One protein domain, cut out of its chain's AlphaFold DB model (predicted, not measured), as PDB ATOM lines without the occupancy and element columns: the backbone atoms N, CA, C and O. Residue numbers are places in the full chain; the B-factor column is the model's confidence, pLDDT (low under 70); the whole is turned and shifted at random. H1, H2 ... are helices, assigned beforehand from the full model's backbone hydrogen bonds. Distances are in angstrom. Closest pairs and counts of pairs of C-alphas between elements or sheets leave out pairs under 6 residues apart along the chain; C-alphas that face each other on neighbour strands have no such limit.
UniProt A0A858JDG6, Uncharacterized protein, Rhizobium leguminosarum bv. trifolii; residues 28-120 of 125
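This is residues 28 to 120 of the 125 residues of an uncharacterized protein of Rhizobium leguminosarum bv. trifolii (UniProt A0A858JDG6). Helices H3 and H5 lie side by side, opposite ways; H1 and H2 pack on H3, H4 packs on H5, and residues 64 to 95 loop widely past H4. The printed part has 93 residues with five named helices, H1 to H5 along the chain, and no named strand: all helix. It is compact, with a radius of gyration of the C-alphas of 12.1 A and spans of 34 by 29 by 20 A.

H1, residues 28 to 35, touches residues 51 to 58 of H3, residues 47 to 63, about perpendicular at 83 degrees; the closest C-alphas, Glu 29 and Val 54, are 6.2 A apart. H5, residues 106 to 118, touches H3 at a shallow tilt of 11 degrees, opposite ways; the closest C-alphas, Ala 53 and Leu 112, are 5.7 A apart. H2, residues 37 to 45, forms a hairpin with H3, and H4, residues 96 to 104, one with H5. Every O i to N i+4 pair is within hydrogen-bond range in H1, H3, H4 and H5, and 4 of 5 in H2.

H1 begins at C-alpha 28 (147.469, 106.449, 109.878). H3 is 23.9 A long and H5 18.2 A, ending at C-alpha 118 (158.271, 100.048, 128.917).

The printed part has no cut. The link from H3 to H4 is long, and its residues 71 to 82 have pLDDT under 70.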
ATOM      1  N   ALA A  28     148.113 106.786 108.612       85.44
ATOM      2  CA  ALA A  28     147.469 106.449 109.878       85.44
ATOM      3  C   ALA A  28     148.385 106.729 111.078       85.44
ATOM      4  O   ALA A  28     147.958 107.344 112.048       85.44
ATOM      5  N   GLU A  29     149.649 106.314 110.998       90.06
ATOM      6  CA  GLU A  29     150.685 106.543 112.006       90.06
ATOM      7  C   GLU A  29     150.921 108.044 112.212       90.06
ATOM      8  O   GLU A  29     150.997 108.513 113.348       90.06
ATOM      9  N   ASP A  30     150.996 108.805 111.117       89.56
ATOM     10  CA  ASP A  30     151.187 110.253 111.161       89.56
ATOM     11  C   ASP A  30     149.960 110.967 111.748       89.56
ATOM     12  O   ASP A  30     150.111 111.869 112.571       89.56
ATOM     13  N   ALA A  31     148.745 110.534 111.392       89.75
ATOM     14  CA  ALA A  31     147.514 111.075 111.968       89.75
ATOM     15  C   ALA A  31     147.393 110.765 113.470       89.75
ATOM     16  O   ALA A  31     147.028 111.637 114.259       89.75
ATOM     17  N   LEU A  32     147.767 109.551 113.887       90.00
ATOM     18  CA  LEU A  32     147.803 109.146 115.293       90.00
ATOM     19  C   LEU A  32     148.831 109.947 116.095       90.00
ATOM     20  O   LEU A  32     148.516 110.442 117.177       90.00
ATOM     21  N   ALA A  33     150.033 110.139 115.551       90.62
ATOM     22  CA  ALA A  33     151.055 110.980 116.167       90.62
ATOM     23  C   ALA A  33     150.617 112.454 116.244       90.62
ATOM     24  O   ALA A  33     150.865 113.114 117.247       90.62
ATOM     25  N   ALA A  34     149.930 112.976 115.225       89.19
ATOM     26  CA  ALA A  34     149.415 114.346 115.236       89.19
ATOM     27  C   ALA A  34     148.309 114.556 116.286       89.19
ATOM     28  O   ALA A  34     148.208 115.631 116.876       89.19
ATOM     29  N   ARG A  35     147.484 113.531 116.527       86.62
ATOM     30  CA  ARG A  35     146.395 113.545 117.513       86.62
ATOM     31  C   ARG A  35     146.884 113.391 118.952       86.62
ATOM     32  O   ARG A  35     146.283 113.960 119.861       86.62
ATOM     33  N   ASN A  36     147.922 112.591 119.162       89.06
ATOM     34  CA  ASN A  36     148.393 112.204 120.483       89.06
ATOM     35  C   ASN A  36     149.867 112.624 120.664       89.06
ATOM     36  O   ASN A  36     150.767 111.971 120.125       89.06
ATOM     37  N   PRO A  37     150.141 113.690 121.442       87.62
ATOM     38  CA  PRO A  37     151.498 114.202 121.622       87.62
ATOM     39  C   PRO A  37     152.431 113.197 122.307       87.62
ATOM     40  O   PRO A  37     153.636 113.207 122.047       87.62
ATOM     41  N   SER A  38     151.910 112.290 123.138       87.69
ATOM     42  CA  SER A  38     152.712 111.202 123.697       87.69
ATOM     43  C   SER A  38     153.098 110.165 122.650       87.69
ATOM     44  O   SER A  38     154.227 109.687 122.706       87.69
ATOM     45  N   LEU A  39     152.245 109.852 121.668       90.56
ATOM     46  CA  LEU A  39     152.640 109.008 120.529       90.56
ATOM     47  C   LEU A  39     153.673 109.709 119.645       90.56
ATOM     48  O   LEU A  39     154.637 109.072 119.228       90.56
ATOM     49  N   ALA A  40     153.527 111.017 119.407       90.38
ATOM     50  CA  ALA A  40     154.546 111.796 118.700       90.38
ATOM     51  C   ALA A  40     155.903 111.737 119.416       90.38
ATOM     52  O   ALA A  40     156.922 111.448 118.793       90.38
ATOM     53  N   ALA A  41     155.921 111.945 120.735       89.00
ATOM     54  CA  ALA A  41     157.139 111.813 121.529       89.00
ATOM     55  C   ALA A  41     157.675 110.372 121.505       89.00
ATOM     56  O   ALA A  41     158.867 110.155 121.304       89.00
ATOM     57  N   LEU A  42     156.794 109.379 121.657       89.44
ATOM     58  CA  LEU A  42     157.143 107.962 121.625       89.44
ATOM     59  C   LEU A  42     157.826 107.581 120.310       89.44
ATOM     60  O   LEU A  42     158.820 106.868 120.346       89.44
ATOM     61  N   ARG A  43     157.376 108.127 119.175       90.50
ATOM     62  CA  ARG A  43     158.007 107.923 117.862       90.50
ATOM     63  C   ARG A  43     159.483 108.315 117.841       90.50
ATOM     64  O   ARG A  43     160.275 107.653 117.181       90.50
ATOM     65  N   HIS A  44     159.853 109.377 118.554       87.88
ATOM     66  CA  HIS A  44     161.237 109.844 118.636       87.88
ATOM     67  C   HIS A  44     162.084 109.071 119.655       87.88
ATOM     68  O   HIS A  44     163.305 109.028 119.515       87.88
ATOM     69  N   HIS A  45     161.457 108.490 120.680       87.12
ATOM     70  CA  HIS A  45     162.149 107.806 121.774       87.12
ATOM     71  C   HIS A  45     162.302 106.299 121.551       87.12
ATOM     72  O   HIS A  45     163.362 105.747 121.835       87.12
ATOM     73  N   ASP A  46     161.257 105.643 121.055       90.44
ATOM     74  CA  ASP A  46     161.216 104.207 120.804       90.44
ATOM     75  C   ASP A  46     160.256 103.917 119.638       90.44
ATOM     76  O   ASP A  46     159.038 103.796 119.797       90.44
ATOM     77  N   GLU A  47     160.828 103.795 118.439       89.31
ATOM     78  CA  GLU A  47     160.082 103.537 117.204       89.31
ATOM     79  C   GLU A  47     159.301 102.213 117.257       89.31
ATOM     80  O   GLU A  47     158.197 102.118 116.719       89.31
ATOM     81  N   LYS A  48     159.821 101.195 117.956       90.06
ATOM     82  CA  LYS A  48     159.164  99.886 118.087       90.06
ATOM     83  C   LYS A  48     157.984  99.945 119.060       90.06
ATOM     84  O   LYS A  48     156.961  99.285 118.845       90.06
ATOM     85  N   ALA A  49     158.107 100.725 120.127       91.00
ATOM     86  CA  ALA A  49     156.996 100.997 121.026       91.00
ATOM     87  C   ALA A  49     155.918 101.832 120.326       91.00
ATOM     88  O   ALA A  49     154.740 101.487 120.408       91.00
ATOM     89  N   PHE A  50     156.310 102.867 119.577       92.50
ATOM     90  CA  PHE A  50     155.394 103.688 118.781       92.50
ATOM     91  C   PHE A  50     154.576 102.849 117.803       92.50
ATOM     92  O   PHE A  50     153.350 102.893 117.806       92.50
ATOM     93  N   ALA A  51     155.262 102.026 117.026       90.56
ATOM     94  CA  ALA A  51     154.682 101.040 116.139       90.56
ATOM     95  C   ALA A  51     153.613 100.156 116.787       90.56
ATOM     96  O   ALA A  51     152.503 100.016 116.273       90.56
ATOM     97  N   SER A  52     153.960  99.557 117.927       92.00
ATOM     98  CA  SER A  52     153.067  98.664 118.665       92.00
ATOM     99  C   SER A  52     151.850  99.427 119.191       92.00
ATOM    100  O   SER A  52     150.721  98.961 119.059       92.00
ATOM    101  N   ALA A  53     152.068 100.630 119.723       92.25
ATOM    102  CA  ALA A  53     151.009 101.501 120.214       92.25
ATOM    103  C   ALA A  53     150.041 101.909 119.093       92.25
ATOM    104  O   ALA A  53     148.826 101.790 119.251       92.25
ATOM    105  N   VAL A  54     150.567 102.321 117.935       92.62
ATOM    106  CA  VAL A  54     149.762 102.637 116.750       92.62
ATOM    107  C   VAL A  54     148.989 101.415 116.271       92.62
ATOM    108  O   VAL A  54     147.804 101.540 115.981       92.62
ATOM    109  N   ALA A  55     149.611 100.236 116.222       91.38
ATOM    110  CA  ALA A  55     148.935  99.018 115.790       91.38
ATOM    111  C   ALA A  55     147.722  98.689 116.673       91.38
ATOM    112  O   ALA A  55     146.655  98.399 116.140       91.38
ATOM    113  N   ILE A  56     147.854  98.805 117.999       91.12
ATOM    114  CA  ILE A  56     146.748  98.589 118.946       91.12
ATOM    115  C   ILE A  56     145.600  99.564 118.676       91.12
ATOM    116  O   ILE A  56     144.445  99.152 118.560       91.12
ATOM    117  N   ILE A  57     145.910 100.857 118.554       90.44
ATOM    118  CA  ILE A  57     144.893 101.896 118.363       90.44
ATOM    119  C   ILE A  57     144.221 101.740 116.996       90.44
ATOM    120  O   ILE A  57     142.996 101.709 116.916       90.44
ATOM    121  N   ALA A  58     145.009 101.580 115.933       89.94
ATOM    122  CA  ALA A  58     144.513 101.447 114.570       89.94
ATOM    123  C   ALA A  58     143.670 100.181 114.384       89.94
ATOM    124  O   ALA A  58     142.652 100.223 113.695       89.94
ATOM    125  N   GLU A  59     144.067  99.059 114.989       89.81
ATOM    126  CA  GLU A  59     143.276  97.831 114.968       89.81
ATOM    127  C   GLU A  59     141.941  98.031 115.686       89.81
ATOM    128  O   GLU A  59     140.890  97.668 115.155       89.81
ATOM    129  N   HIS A  60     141.955  98.689 116.848       87.56
ATOM    130  CA  HIS A  60     140.719  98.970 117.564       87.56
ATOM    131  C   HIS A  60     139.807  99.935 116.790       87.56
ATOM    132  O   HIS A  60     138.596  99.721 116.725       87.56
ATOM    133  N   GLU A  61     140.368 100.964 116.150       87.88
ATOM    134  CA  GLU A  61     139.611 101.896 115.309       87.88
ATOM    135  C   GLU A  61     138.966 101.149 114.134       87.88
ATOM    136  O   GLU A  61     137.756 101.268 113.925       87.88
ATOM    137  N   ARG A  62     139.716 100.282 113.441       86.62
ATOM    138  CA  ARG A  62     139.180  99.447 112.353       86.62
ATOM    139  C   ARG A  62     138.086  98.497 112.824       86.62
ATOM    140  O   ARG A  62     137.067  98.380 112.148       86.62
ATOM    141  N   ALA A  63     138.249  97.868 113.988       86.19
ATOM    142  CA  ALA A  63     137.235  96.988 114.571       86.19
ATOM    143  C   ALA A  63     135.916  97.724 114.877       86.19
ATOM    144  O   ALA A  63     134.846  97.117 114.880       86.19
ATOM    145  N   LYS A  64     135.975  99.043 115.100       83.00
ATOM    146  CA  LYS A  64     134.807  99.923 115.263       83.00
ATOM    147  C   LYS A  64     134.314 100.539 113.946       83.00
ATOM    148  O   LYS A  64     133.387 101.342 113.970       83.00
ATOM    149  N   GLY A  65     134.911 100.181 112.806       84.56
ATOM    150  CA  GLY A  65     134.593 100.759 111.496       84.56
ATOM    151  C   GLY A  65     135.095 102.194 111.313       84.56
ATOM    152  O   GLY A  65     134.599 102.911 110.447       84.56
ATOM    153  N   LEU A  66     136.052 102.631 112.133       84.69
ATOM    154  CA  LEU A  66     136.652 103.960 112.079       84.69
ATOM    155  C   LEU A  66     137.919 103.953 111.218       84.69
ATOM    156  O   LEU A  66     138.670 102.977 111.169       84.69
ATOM    157  N   ALA A  67     138.175 105.080 110.553       85.62
ATOM    158  CA  ALA A  67     139.434 105.312 109.858       85.62
ATOM    159  C   ALA A  67     140.543 105.640 110.879       85.62
ATOM    160  O   ALA A  67     140.370 106.602 111.639       85.62
ATOM    161  N   PRO A  68     141.671 104.898 110.892       86.06
ATOM    162  CA  PRO A  68     142.714 105.086 111.892       86.06
ATOM    163  C   PRO A  68     143.287 106.503 111.933       86.06
ATOM    164  O   PRO A  68     143.592 107.065 110.881       86.06
ATOM    165  N   GLY A  69     143.428 107.085 113.124       81.00
ATOM    166  CA  GLY A  69     144.005 108.421 113.337       81.00
ATOM    167  C   GLY A  69     143.161 109.603 112.831       81.00
ATOM    168  O   GLY A  69     143.351 110.729 113.282       81.00
ATOM    169  N   VAL A  70     142.215 109.365 111.919       76.75
ATOM    170  CA  VAL A  70     141.393 110.391 111.253       76.75
ATOM    171  C   VAL A  70     140.067 110.601 111.966       76.75
ATOM    172  O   VAL A  70     139.564 111.724 112.031       76.75
ATOM    173  N   ALA A  71     139.476 109.526 112.490       69.88
ATOM    174  CA  ALA A  71     138.247 109.651 113.247       69.88
ATOM    175  C   ALA A  71     138.501 110.528 114.477       69.88
ATOM    176  O   ALA A  71     139.427 110.288 115.258       69.88
ATOM    177  N   LYS A  72     137.665 111.554 114.661       66.56
ATOM    178  CA  LYS A  72     137.585 112.232 115.950       66.56
ATOM    179  C   LYS A  72     137.198 111.153 116.956       66.56
ATOM    180  O   LYS A  72     136.133 110.550 116.806       66.56
ATOM    181  N   LEU A  73     138.073 110.881 117.929       69.94
ATOM    182  CA  LEU A  73     137.702 110.040 119.064       69.94
ATOM    183  C   LEU A  73     136.386 110.621 119.598       69.94
ATOM    184  O   LEU A  73     136.317 111.842 119.770       69.94
ATOM    185  N   PRO A  74     135.319 109.817 119.727       59.41
ATOM    186  CA  PRO A  74     134.004 110.348 120.047       59.41
ATOM    187  C   PRO A  74     134.102 111.248 121.283       59.41
ATOM    188  O   PRO A  74     134.633 110.817 122.303       59.41
ATOM    189  N   ASP A  75     133.576 112.482 121.193       53.88
ATOM    190  CA  ASP A  75     133.512 113.424 122.331       53.88
ATOM    191  C   ASP A  75     132.819 112.778 123.545       53.88
ATOM    192  O   ASP A  75     133.033 113.171 124.687       53.88
ATOM    193  N   ALA A  76     131.990 111.765 123.274       45.62
ATOM    194  CA  ALA A  76     131.300 110.943 124.240       45.62
ATOM    195  C   ALA A  76     131.999 109.583 124.419       45.62
ATOM    196  O   ALA A  76     131.514 108.539 123.984       45.62
ATOM    197  N   THR A  77     133.071 109.566 125.203       46.94
ATOM    198  CA  THR A  77     132.938 108.755 126.413       46.94
ATOM    199  C   THR A  77     131.891 109.508 127.232       46.94
ATOM    200  O   THR A  77     132.066 110.698 127.482       46.94
ATOM    201  N   SER A  78     130.715 108.925 127.505       42.31
ATOM    202  CA  SER A  78     129.703 109.614 128.328       42.31
ATOM    203  C   SER A  78     130.395 110.289 129.519       42.31
ATOM    204  O   SER A  78     131.285 109.652 130.093       42.31
ATOM    205  N   PRO A  79     130.026 111.525 129.910       44.94
ATOM    206  CA  PRO A  79     130.568 112.133 131.120       44.94
ATOM    207  C   PRO A  79     130.201 111.214 132.292       44.94
ATOM    208  O   PRO A  79     129.067 111.248 132.760       44.94
ATOM    209  N   GLY A  80     131.077 110.281 132.685       46.66
ATOM    210  CA  GLY A  80     130.597 109.197 133.548       46.66
ATOM    211  C   GLY A  80     131.437 107.942 133.767       46.66
ATOM    212  O   GLY A  80     131.016 107.120 134.574       46.66
ATOM    213  N   ARG A  81     132.615 107.762 133.166       56.81
ATOM    214  CA  ARG A  81     133.652 106.975 133.852       56.81
ATOM    215  C   ARG A  81     134.882 107.836 134.002       56.81
ATOM    216  O   ARG A  81     135.786 107.806 133.173       56.81
ATOM    217  N   ASP A  82     134.888 108.610 135.083       63.78
ATOM    218  CA  ASP A  82     136.157 108.913 135.727       63.78
ATOM    219  C   ASP A  82     136.910 107.583 135.830       63.78
ATOM    220  O   ASP A  82     136.385 106.613 136.383       63.78
ATOM    221  N   MET A  83     138.107 107.507 135.244       70.69
ATOM    222  CA  MET A  83     138.942 106.322 135.423       70.69
ATOM    223  C   MET A  83     139.282 106.123 136.906       70.69
ATOM    224  O   MET A  83     139.729 105.048 137.284       70.69
ATOM    225  N   GLY A  84     139.024 107.119 137.764       74.81
ATOM    226  CA  GLY A  84     139.154 107.036 139.206       74.81
ATOM    227  C   GLY A  84     140.624 106.924 139.563       74.81
ATOM    228  O   GLY A  84     141.424 107.777 139.184       74.81
ATOM    229  N   SER A  85     140.989 105.853 140.263       72.88
ATOM    230  CA  SER A  85     142.385 105.422 140.462       72.88
ATOM    231  C   SER A  85     142.769 104.267 139.527       72.88
ATOM    232  O   SER A  85     143.695 103.510 139.808       72.88
ATOM    233  N   GLY A  86     141.997 104.074 138.460       76.88
ATOM    234  CA  GLY A  86     142.193 103.031 137.471       76.88
ATOM    235  C   GLY A  86     143.479 103.234 136.670       76.88
ATOM    236  O   GLY A  86     143.969 104.361 136.546       76.88
ATOM    237  N   PRO A  87     144.035 102.140 136.127       75.56
ATOM    238  CA  PRO A  87     145.287 102.197 135.392       75.56
ATOM    239  C   PRO A  87     145.184 103.153 134.198       75.56
ATOM    240  O   PRO A  87     144.153 103.226 133.537       75.56
ATOM    241  N   GLY A  88     146.247 103.903 133.911       81.38
ATOM    242  CA  GLY A  88     146.310 104.749 132.718       81.38
ATOM    243  C   GLY A  88     145.794 106.169 132.919       81.38
ATOM    244  O   GLY A  88     146.052 107.021 132.070       81.38
ATOM    245  N   LYS A  89     145.128 106.466 134.043       84.19
ATOM    246  CA  LYS A  89     144.686 107.828 134.394       84.19
ATOM    247  C   LYS A  89     145.844 108.801 134.377       84.19
ATOM    248  O   LYS A  89     145.752 109.862 133.766       84.19
ATOM    249  N   GLU A  90     146.951 108.365 134.947       84.38
ATOM    250  CA  GLU A  90     148.198 109.099 135.043       84.38
ATOM    251  C   GLU A  90     148.847 109.396 133.669       84.38
ATOM    252  O   GLU A  90     149.772 110.195 133.573       84.38
ATOM    253  N   PHE A  91     148.351 108.799 132.579       82.56
ATOM    254  CA  PHE A  91     148.825 109.035 131.212       82.56
ATOM    255  C   PHE A  91     147.825 109.802 130.330       82.56
ATOM    256  O   PHE A  91     148.208 110.296 129.269       82.56
ATOM    257  N   THR A  92     146.553 109.928 130.730       81.06
ATOM    258  CA  THR A  92     145.479 110.409 129.831       81.06
ATOM    259  C   THR A  92     145.575 111.850 129.368       81.06
ATOM    260  O   THR A  92     145.088 112.141 128.280       81.06
ATOM    261  N   VAL A  93     146.205 112.739 130.139       76.06
ATOM    262  CA  VAL A  93     146.316 114.165 129.782       76.06
ATOM    263  C   VAL A  93     146.955 114.346 128.403       76.06
ATOM    264  O   VAL A  93     146.481 115.148 127.605       76.06
ATOM    265  N   ASP A  94     147.988 113.554 128.112       78.69
ATOM    266  CA  ASP A  94     148.726 113.603 126.847       78.69
ATOM    267  C   ASP A  94     148.406 112.415 125.922       78.69
ATOM    268  O   ASP A  94     148.879 112.382 124.790       78.69
ATOM    269  N   ASN A  95     147.603 111.446 126.387       86.25
ATOM    270  CA  ASN A  95     147.225 110.241 125.645       86.25
ATOM    271  C   ASN A  95     145.697 110.109 125.543       86.25
ATOM    272  O   ASN A  95     145.100 109.296 126.263       86.25
ATOM    273  N   PRO A  96     145.042 110.859 124.641       82.25
ATOM    274  CA  PRO A  96     143.590 110.791 124.473       82.25
ATOM    275  C   PRO A  96     143.097 109.387 124.074       82.25
ATOM    276  O   PRO A  96     141.981 109.000 124.429       82.25
ATOM    277  N   ASP A  97     143.937 108.580 123.412       87.56
ATOM    278  CA  ASP A  97     143.594 107.207 123.023       87.56
ATOM    279  C   ASP A  97     143.451 106.258 124.231       87.56
ATOM    280  O   ASP A  97     142.695 105.292 124.149       87.56
ATOM    281  N   ILE A  98     144.093 106.536 125.378       87.06
ATOM    282  CA  ILE A  98     143.958 105.698 126.588       87.06
ATOM    283  C   ILE A  98     142.539 105.771 127.140       87.06
ATOM    284  O   ILE A  98     141.961 104.738 127.467       87.06
ATOM    285  N   LEU A  99     141.961 106.972 127.235       81.38
ATOM    286  CA  LEU A  99     140.602 107.133 127.754       81.38
ATOM    287  C   LEU A  99     139.576 106.479 126.824       81.38
ATOM    288  O   LEU A  99     138.592 105.887 127.274       81.38
ATOM    289  N   TRP A 100     139.804 106.580 125.518       84.50
ATOM    290  CA  TRP A 100     138.949 105.935 124.537       84.50
ATOM    291  C   TRP A 100     139.038 104.405 124.617       84.50
ATOM    292  O   TRP A 100     137.997 103.744 124.705       84.50
ATOM    293  N   LEU A 101     140.255 103.848 124.669       87.12
ATOM    294  CA  LEU A 101     140.482 102.412 124.838       87.12
ATOM    295  C   LEU A 101     139.924 101.917 126.172       87.12
ATOM    296  O   LEU A 101     139.226 100.918 126.186       87.12
ATOM    297  N   TYR A 102     140.096 102.638 127.278       83.75
ATOM    298  CA  TYR A 102     139.509 102.263 128.570       83.75
ATOM    299  C   TYR A 102     137.994 102.011 128.486       83.75
ATOM    300  O   TYR A 102     137.478 101.058 129.068       83.75
ATOM    301  N   ASN A 103     137.280 102.845 127.728       78.25
ATOM    302  CA  ASN A 103     135.834 102.728 127.565       78.25
ATOM    303  C   ASN A 103     135.410 101.720 126.481       78.25
ATOM    304  O   ASN A 103     134.240 101.338 126.441       78.25
ATOM    305  N   SER A 104     136.331 101.295 125.609       77.25
ATOM    306  CA  SER A 104     136.008 100.552 124.378       77.25
ATOM    307  C   SER A 104     136.688  99.177 124.256       77.25
ATOM    308  O   SER A 104     136.141  98.303 123.581       77.25
ATOM    309  N   SER A 105     137.842  98.983 124.907       81.31
ATOM    310  CA  SER A 105     138.639  97.753 125.038       81.31
ATOM    311  C   SER A 105     139.644  97.844 126.211       81.31
ATOM    312  O   SER A 105     140.705  98.468 126.084       81.31
ATOM    313  N   PRO A 106     139.358  97.179 127.347       79.62
ATOM    314  CA  PRO A 106     140.295  97.060 128.467       79.62
ATOM    315  C   PRO A 106     141.633  96.403 128.091       79.62
ATOM    316  O   PRO A 106     142.669  96.751 128.653       79.62
ATOM    317  N   GLU A 107     141.625  95.476 127.132       84.50
ATOM    318  CA  GLU A 107     142.813  94.757 126.667       84.50
ATOM    319  C   GLU A 107     143.758  95.696 125.913       84.50
ATOM    320  O   GLU A 107     144.915  95.846 126.305       84.50
ATOM    321  N   GLY A 108     143.248  96.419 124.905       87.00
ATOM    322  CA  GLY A 108     144.045  97.398 124.161       87.00
ATOM    323  C   GLY A 108     144.566  98.525 125.057       87.00
ATOM    324  O   GLY A 108     145.686  99.002 124.882       87.00
ATOM    325  N   MET A 109     143.789  98.911 126.071       89.06
ATOM    326  CA  MET A 109     144.217  99.857 127.101       89.06
ATOM    327  C   MET A 109     145.397  99.314 127.929       89.06
ATOM    328  O   MET A 109     146.394 100.017 128.097       89.06
ATOM    329  N   SER A 110     145.325  98.069 128.410       88.81
ATOM    330  CA  SER A 110     146.393  97.449 129.208       88.81
ATOM    331  C   SER A 110     147.689  97.285 128.412       88.81
ATOM    332  O   SER A 110     148.778  97.584 128.919       88.81
ATOM    333  N   ASP A 111     147.584  96.853 127.156       91.88
ATOM    334  CA  ASP A 111     148.733  96.681 126.267       91.88
ATOM    335  C   ASP A 111     149.397  98.025 125.962       91.88
ATOM    336  O   ASP A 111     150.619  98.161 126.082       91.88
ATOM    337  N   LEU A 112     148.599  99.057 125.668       91.44
ATOM    338  CA  LEU A 112     149.112 100.403 125.433       91.44
ATOM    339  C   LEU A 112     149.828 100.958 126.673       91.44
ATOM    340  O   LEU A 112     150.944 101.461 126.559       91.44
ATOM    341  N   ILE A 113     149.245 100.827 127.869       91.19
ATOM    342  CA  ILE A 113     149.897 101.262 129.118       91.19
ATOM    343  C   ILE A 113     151.212 100.512 129.339       91.19
ATOM    344  O   ILE A 113     152.205 101.116 129.751       91.19
ATOM    345  N   SER A 114     151.236  99.209 129.067       91.62
ATOM    346  CA  SER A 114     152.437  98.383 129.214       91.62
ATOM    347  C   SER A 114     153.550  98.845 128.274       91.62
ATOM    348  O   SER A 114     154.704  98.961 128.695       91.62
ATOM    349  N   ILE A 115     153.206  99.184 127.029       92.75
ATOM    350  CA  ILE A 115     154.137  99.742 126.044       92.75
ATOM    351  C   ILE A 115     154.662 101.102 126.502       92.75
ATOM    352  O   ILE A 115     155.873 101.306 126.521       92.75
ATOM    353  N   LEU A 116     153.780 102.012 126.921       90.62
ATOM    354  CA  LEU A 116     154.169 103.354 127.364       90.62
ATOM    355  C   LEU A 116     155.124 103.293 128.562       90.62
ATOM    356  O   LEU A 116     156.178 103.931 128.548       90.62
ATOM    357  N   LYS A 117     154.810 102.465 129.564       90.31
ATOM    358  CA  LYS A 117     155.686 102.244 130.724       90.31
ATOM    359  C   LYS A 117     157.037 101.663 130.312       90.31
ATOM    360  O   LYS A 117     158.067 102.131 130.792       90.31
ATOM    361  N   SER A 118     157.040 100.682 129.410       90.94
ATOM    362  CA  SER A 118     158.271 100.048 128.917       90.94
ATOM    363  C   SER A 118     159.144 101.018 128.120       90.94
ATOM    364  O   SER A 118     160.364 100.984 128.243       90.94
ATOM    365  N   ALA A 119     158.526 101.926 127.366       89.12
ATOM    366  CA  ALA A 119     159.209 102.961 126.599       89.12
ATOM    367  C   ALA A 119     159.649 104.172 127.445       89.12
ATOM    368  O   ALA A 119     160.136 105.169 126.911       89.12
ATOM    369  N   GLY A 120     159.459 104.120 128.768       85.81
ATOM    370  CA  GLY A 120     159.867 105.183 129.682       85.81
ATOM    371  C   GLY A 120     158.997 106.439 129.621       85.81
ATOM    372  O   GLY A 120     159.404 107.473 130.161       85.81
TER     373      GLY A 120